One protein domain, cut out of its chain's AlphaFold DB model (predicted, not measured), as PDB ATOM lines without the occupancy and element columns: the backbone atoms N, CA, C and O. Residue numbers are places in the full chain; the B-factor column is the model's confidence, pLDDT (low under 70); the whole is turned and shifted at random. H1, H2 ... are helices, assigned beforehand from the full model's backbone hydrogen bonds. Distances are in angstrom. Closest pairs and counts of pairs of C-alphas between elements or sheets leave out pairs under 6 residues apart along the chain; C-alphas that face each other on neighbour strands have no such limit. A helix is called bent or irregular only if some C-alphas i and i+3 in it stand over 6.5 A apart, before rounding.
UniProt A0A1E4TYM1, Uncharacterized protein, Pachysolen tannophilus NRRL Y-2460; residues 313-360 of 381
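AT A GLANCE: This is residues 313 to 360 of the 381 residues of an uncharacterized protein of Pachysolen tannophilus NRRL Y-2460 (UniProt A0A1E4TYM1). Two long helices, H1 and H2, meet near their ends and make a wide V, about perpendicular at 90 degrees, with a tight link at the corner. The two arms spread away from this corner, and residues 313 to 326 of H1 and 343 to 360 of H2 stand free. The printed part has 48 residues with two named helices, H1 and then H2, and no named strand; its class is all helix. It is extended, with a radius of gyration of the C-alphas of 15.0 A, and flat, spanning 44 by 28 by 12 A.

HOW THE PARTS SIT: H1, residues 313 to 334, touches H2, residues 338 to 360, with 5 pairs of C-alphas within 8 A. The closest C-alphas of the two are those of Lys 331 and Trp 338, 5.6 A apart. H1 touches H2 with residues 330 to 334 alone, and H2 touches H1 with residues 338 to 342 alone. Their centres are 22.7 A apart. In H1 and H2 every O i to N i+4 pair is within hydrogen-bond range.

IN THESE COORDINATES: H1 begins at C-alpha 313, at (117.227, 100.867, 116.295), and ends at C-alpha 334, at (124.308, 106.186, 146.070); these two C-alphas are 31.1 A apart. The 3 residues Gly 335, Leu 336 and Gly 337 lie between the helices. H2 begins at C-alpha 338, at (119.962, 107.339, 144.331), and ends at C-alpha 360, at (135.677, 134.908, 137.850), 32.4 A from its first C-alpha. Neither helix is bent.

THE WHOLE: The two C-alphas farthest apart are those of Asp 313 and Lys 359, at 45.2 A. The printed part has no cut, and the link from H1 to H2 is tight. The mean pLDDT of the printed part is 89.1, with 93 for H1 and 86 for H2; one residue, Ser 360, is under 70.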
ATOM      1  N   ASP A 313     117.787 101.557 115.134       85.88
ATOM      2  CA  ASP A 313     117.227 100.867 116.295       85.88
ATOM      3  C   ASP A 313     118.329 100.247 117.163       85.88
ATOM      4  O   ASP A 313     118.279 100.364 118.388       85.88
ATOM      5  N   ASP A 314     119.395  99.719 116.552       86.81
ATOM      6  CA  ASP A 314     120.571  99.216 117.277       86.81
ATOM      7  C   ASP A 314     121.267 100.335 118.056       86.81
ATOM      8  O   ASP A 314     121.650 100.157 119.213       86.81
ATOM      9  N   LYS A 315     121.398 101.525 117.449       86.88
ATOM     10  CA  LYS A 315     121.969 102.706 118.116       86.88
ATOM     11  C   LYS A 315     121.145 103.091 119.347       86.88
ATOM     12  O   LYS A 315     121.725 103.392 120.392       86.88
ATOM     13  N   ILE A 316     119.813 103.052 119.251       88.25
ATOM     14  CA  ILE A 316     118.915 103.294 120.391       88.25
ATOM     15  C   ILE A 316     119.052 102.185 121.438       88.25
ATOM     16  O   ILE A 316     119.133 102.486 122.629       88.25
ATOM     17  N   GLY A 317     119.124 100.922 121.016       92.00
ATOM     18  CA  GLY A 317     119.305  99.773 121.899       92.00
ATOM     19  C   GLY A 317     120.581  99.884 122.732       92.00
ATOM     20  O   GLY A 317     120.525  99.817 123.960       92.00
ATOM     21  N   ILE A 318     121.714 100.171 122.085       91.62
ATOM     22  CA  ILE A 318     123.008 100.385 122.749       91.62
ATOM     23  C   ILE A 318     122.939 101.577 123.713       91.62
ATOM     24  O   ILE A 318     123.483 101.517 124.815       91.62
ATOM     25  N   LEU A 319     122.268 102.665 123.328       92.81
ATOM     26  CA  LEU A 319     122.110 103.841 124.187       92.81
ATOM     27  C   LEU A 319     121.265 103.530 125.430       92.81
ATOM     28  O   LEU A 319     121.617 103.952 126.532       92.81
ATOM     29  N   ASN A 320     120.193 102.754 125.277       95.25
ATOM     30  CA  ASN A 320     119.353 102.320 126.391       95.25
ATOM     31  C   ASN A 320     120.099 101.362 127.329       95.25
ATOM     32  O   ASN A 320     120.012 101.529 128.542       95.25
ATOM     33  N   GLN A 321     120.889 100.426 126.794       95.12
ATOM     34  CA  GLN A 321     121.742  99.542 127.598       95.12
ATOM     35  C   GLN A 321     122.793 100.333 128.384       95.12
ATOM     36  O   GLN A 321     122.974 100.110 129.579       95.12
ATOM     37  N   LYS A 322     123.450 101.313 127.749       95.69
ATOM     38  CA  LYS A 322     124.395 102.208 128.437       95.69
ATOM     39  C   LYS A 322     123.718 102.982 129.564       95.69
ATOM     40  O   LYS A 322     124.254 103.014 130.669       95.69
ATOM     41  N   ARG A 323     122.523 103.530 129.315       94.50
ATOM     42  CA  ARG A 323     121.726 104.219 130.340       94.50
ATOM     43  C   ARG A 323     121.409 103.289 131.513       94.50
ATOM     44  O   ARG A 323     121.625 103.676 132.653       94.50
ATOM     45  N   GLN A 324     120.959 102.063 131.254       95.31
ATOM     46  CA  GLN A 324     120.664 101.082 132.308       95.31
ATOM     47  C   GLN A 324     121.908 100.743 133.142       95.31
ATOM     48  O   GLN A 324     121.848 100.780 134.370       95.31
ATOM     49  N   LEU A 325     123.055 100.507 132.502       96.88
ATOM     50  CA  LEU A 325     124.319 100.244 133.198       96.88
ATOM     51  C   LEU A 325     124.786 101.438 134.044       96.88
ATOM     52  O   LEU A 325     125.344 101.261 135.127       96.88
ATOM     53  N   GLU A 326     124.581 102.665 133.568       94.31
ATOM     54  CA  GLU A 326     124.863 103.878 134.339       94.31
ATOM     55  C   GLU A 326     123.921 104.024 135.535       94.31
ATOM     56  O   GLU A 326     124.385 104.310 136.641       94.31
ATOM     57  N   GLU A 327     122.626 103.756 135.357       93.31
ATOM     58  CA  GLU A 327     121.656 103.733 136.452       93.31
ATOM     59  C   GLU A 327     122.021 102.684 137.506       93.31
ATOM     60  O   GLU A 327     121.956 102.965 138.701       93.31
ATOM     61  N   GLU A 328     122.461 101.493 137.103       95.38
ATOM     62  CA  GLU A 328     122.940 100.458 138.023       95.38
ATOM     63  C   GLU A 328     124.211 100.879 138.763       95.38
ATOM     64  O   GLU A 328     124.316 100.684 139.978       95.38
ATOM     65  N   LYS A 329     125.167 101.510 138.071       95.19
ATOM     66  CA  LYS A 329     126.365 102.081 138.706       95.19
ATOM     67  C   LYS A 329     125.993 103.166 139.717       95.19
ATOM     68  O   LYS A 329     126.597 103.224 140.786       95.19
ATOM     69  N   LEU A 330     125.006 104.010 139.417       92.25
ATOM     70  CA  LEU A 330     124.518 105.046 140.332       92.25
ATOM     71  C   LEU A 330     123.767 104.453 141.526       92.25
ATOM     72  O   LEU A 330     124.013 104.877 142.653       92.25
ATOM     73  N   LYS A 331     122.922 103.440 141.304       92.44
ATOM     74  CA  LYS A 331     122.256 102.672 142.367       92.44
ATOM     75  C   LYS A 331     123.277 102.077 143.333       92.44
ATOM     76  O   LYS A 331     123.144 102.268 144.537       92.44
ATOM     77  N   LYS A 332     124.331 101.436 142.813       94.38
ATOM     78  CA  LYS A 332     125.424 100.870 143.623       94.38
ATOM     79  C   LYS A 332     126.198 101.942 144.401       94.38
ATOM     80  O   LYS A 332     126.563 101.704 145.543       94.38
ATOM     81  N   LYS A 333     126.432 103.121 143.810       92.94
ATOM     82  CA  LYS A 333     127.193 104.211 144.451       92.94
ATOM     83  C   LYS A 333     126.404 105.002 145.498       92.94
ATOM     84  O   LYS A 333     126.986 105.444 146.479       92.94
ATOM     85  N   LEU A 334     125.116 105.256 145.264       91.56
ATOM     86  CA  LEU A 334     124.308 106.186 146.070       91.56
ATOM     87  C   LEU A 334     123.281 105.480 146.974       91.56
ATOM     88  O   LEU A 334     122.751 106.104 147.901       91.56
ATOM     89  N   GLY A 335     123.010 104.195 146.729       91.25
ATOM     90  CA  GLY A 335     122.093 103.371 147.516       91.25
ATOM     91  C   GLY A 335     120.621 103.778 147.380       91.25
ATOM     92  O   GLY A 335     120.175 104.272 146.338       91.25
ATOM     93  N   LEU A 336     119.841 103.570 148.445       88.00
ATOM     94  CA  LEU A 336     118.436 103.987 148.514       88.00
ATOM     95  C   LEU A 336     118.309 105.502 148.274       88.00
ATOM     96  O   LEU A 336     119.081 106.306 148.805       88.00
ATOM     97  N   GLY A 337     117.353 105.891 147.425       90.00
ATOM     98  CA  GLY A 337     117.162 107.287 147.017       90.00
ATOM     99  C   GLY A 337     118.200 107.819 146.020       90.00
ATOM    100  O   GLY A 337     118.337 109.035 145.889       90.00
ATOM    101  N   TRP A 338     118.925 106.947 145.299       91.50
ATOM    102  CA  TRP A 338     119.962 107.339 144.331       91.50
ATOM    103  C   TRP A 338     119.524 108.426 143.341       91.50
ATOM    104  O   TRP A 338     120.335 109.283 143.006       91.50
ATOM    105  N   ARG A 339     118.255 108.435 142.907       89.00
ATOM    106  CA  ARG A 339     117.713 109.468 142.007       89.00
ATOM    107  C   ARG A 339     117.783 110.860 142.636       89.00
ATOM    108  O   ARG A 339     118.347 111.764 142.031       89.00
ATOM    109  N   TYR A 340     117.294 111.005 143.868       91.06
ATOM    110  CA  TYR A 340     117.318 112.271 144.603       91.06
ATOM    111  C   TYR A 340     118.747 112.704 144.937       91.06
ATOM    112  O   TYR A 340     119.090 113.870 144.773       91.06
ATOM    113  N   LYS A 341     119.613 111.763 145.331       90.62
ATOM    114  CA  LYS A 341     121.028 112.054 145.619       90.62
ATOM    115  C   LYS A 341     121.801 112.472 144.366       90.62
ATOM    116  O   LYS A 341     122.613 113.391 144.430       90.62
ATOM    117  N   ALA A 342     121.542 111.832 143.225       88.75
ATOM    118  CA  ALA A 342     122.133 112.212 141.945       88.75
ATOM    119  C   ALA A 342     121.651 113.601 141.507       88.75
ATOM    120  O   ALA A 342     122.464 114.424 141.097       88.75
ATOM    121  N   GLN A 343     120.355 113.886 141.661       89.50
ATOM    122  CA  GLN A 343     119.779 115.193 141.351       89.50
ATOM    123  C   GLN A 343     120.336 116.300 142.257       89.50
ATOM    124  O   GLN A 343     120.723 117.353 141.760       89.50
ATOM    125  N   ALA A 344     120.453 116.050 143.564       92.06
ATOM    126  CA  ALA A 344     121.062 116.985 144.507       92.06
ATOM    127  C   ALA A 344     122.543 117.245 144.187       92.06
ATOM    128  O   ALA A 344     123.001 118.382 144.280       92.06
ATOM    129  N   LYS A 345     123.284 116.211 143.761       90.19
ATOM    130  CA  LYS A 345     124.682 116.351 143.339       90.19
ATOM    131  C   LYS A 345     124.816 117.201 142.074       90.19
ATOM    132  O   LYS A 345     125.623 118.120 142.072       90.19
ATOM    133  N   LEU A 346     123.999 116.943 141.050       90.06
ATOM    134  CA  LEU A 346     123.975 117.766 139.835       90.06
ATOM    135  C   LEU A 346     123.637 119.226 140.158       90.06
ATOM    136  O   LEU A 346     124.320 120.127 139.689       90.06
ATOM    137  N   PHE A 347     122.658 119.462 141.035       90.69
ATOM    138  CA  PHE A 347     122.295 120.812 141.466       90.69
ATOM    139  C   PHE A 347     123.435 121.519 142.220       90.69
ATOM    140  O   PHE A 347     123.699 122.700 141.994       90.69
ATOM    141  N   ALA A 348     124.147 120.802 143.095       91.12
ATOM    142  CA  ALA A 348     125.311 121.339 143.795       91.12
ATOM    143  C   ALA A 348     126.477 121.650 142.839       91.12
ATOM    144  O   ALA A 348     127.140 122.678 143.001       91.12
ATOM    145  N   ASP A 349     126.719 120.792 141.844       90.25
ATOM    146  CA  ASP A 349     127.758 120.984 140.828       90.25
ATOM    147  C   ASP A 349     127.417 122.173 139.903       90.25
ATOM    148  O   ASP A 349     128.271 123.030 139.658       90.25
ATOM    149  N   ASP A 350     126.153 122.323 139.494       88.12
ATOM    150  CA  ASP A 350     125.673 123.479 138.728       88.12
ATOM    151  C   ASP A 350     125.816 124.789 139.529       88.12
ATOM    152  O   ASP A 350     126.343 125.780 139.014       88.12
ATOM    153  N   MET A 351     125.453 124.804 140.818       88.38
ATOM    154  CA  MET A 351     125.604 125.980 141.694       88.38
ATOM    155  C   MET A 351     127.072 126.374 141.922       88.38
ATOM    156  O   MET A 351     127.411 127.564 141.958       88.38
ATOM    157  N   LYS A 352     127.979 125.397 142.036       87.19
ATOM    158  CA  LYS A 352     129.428 125.649 142.096       87.19
ATOM    159  C   LYS A 352     129.961 126.230 140.788       87.19
ATOM    160  O   LYS A 352     130.761 127.162 140.815       87.19
ATOM    161  N   THR A 353     129.487 125.736 139.648       87.31
ATOM    162  CA  THR A 353     129.909 126.234 138.333       87.31
ATOM    163  C   THR A 353     129.406 127.661 138.094       87.31
ATOM    164  O   THR A 353     130.163 128.518 137.638       87.31
ATOM    165  N   ILE A 354     128.159 127.955 138.484       81.81
ATOM    166  CA  ILE A 354     127.581 129.303 138.422       81.81
ATOM    167  C   ILE A 354     128.339 130.251 139.352       81.81
ATOM    168  O   ILE A 354     128.820 131.280 138.892       81.81
ATOM    169  N   SER A 355     128.529 129.902 140.628       82.19
ATOM    170  CA  SER A 355     129.275 130.754 141.570       82.19
ATOM    171  C   SER A 355     130.735 130.979 141.147       82.19
ATOM    172  O   SER A 355     131.245 132.090 141.293       82.19
ATOM    173  N   GLY A 356     131.392 129.979 140.547       78.50
ATOM    174  CA  GLY A 356     132.720 130.110 139.942       78.50
ATOM    175  C   GLY A 356     132.749 131.049 138.729       78.50
ATOM    176  O   GLY A 356     133.661 131.873 138.601       78.50
ATOM    177  N   MET A 357     131.728 131.005 137.868       75.81
ATOM    178  CA  MET A 357     131.556 131.971 136.775       75.81
ATOM    179  C   MET A 357     131.301 133.392 137.298       75.81
ATOM    180  O   MET A 357     131.902 134.341 136.801       75.81
ATOM    181  N   THR A 358     130.489 133.564 138.344       75.19
ATOM    182  CA  THR A 358     130.230 134.885 138.940       75.19
ATOM    183  C   THR A 358     131.477 135.451 139.619       75.19
ATOM    184  O   THR A 358     131.796 136.624 139.440       75.19
ATOM    185  N   LYS A 359     132.238 134.618 140.342       74.81
ATOM    186  CA  LYS A 359     133.483 135.020 141.015       74.81
ATOM    187  C   LYS A 359     134.594 135.360 140.017       74.81
ATOM    188  O   LYS A 359     135.308 136.338 140.212       74.81
ATOM    189  N   SER A 360     134.719 134.605 138.925       66.81
ATOM    190  CA  SER A 360     135.677 134.908 137.850       66.81
ATOM    191  C   SER A 360     135.297 136.155 137.045       66.81
ATOM    192  O   SER A 360     136.185 136.911 136.654       66.81
TER     193      SER A 360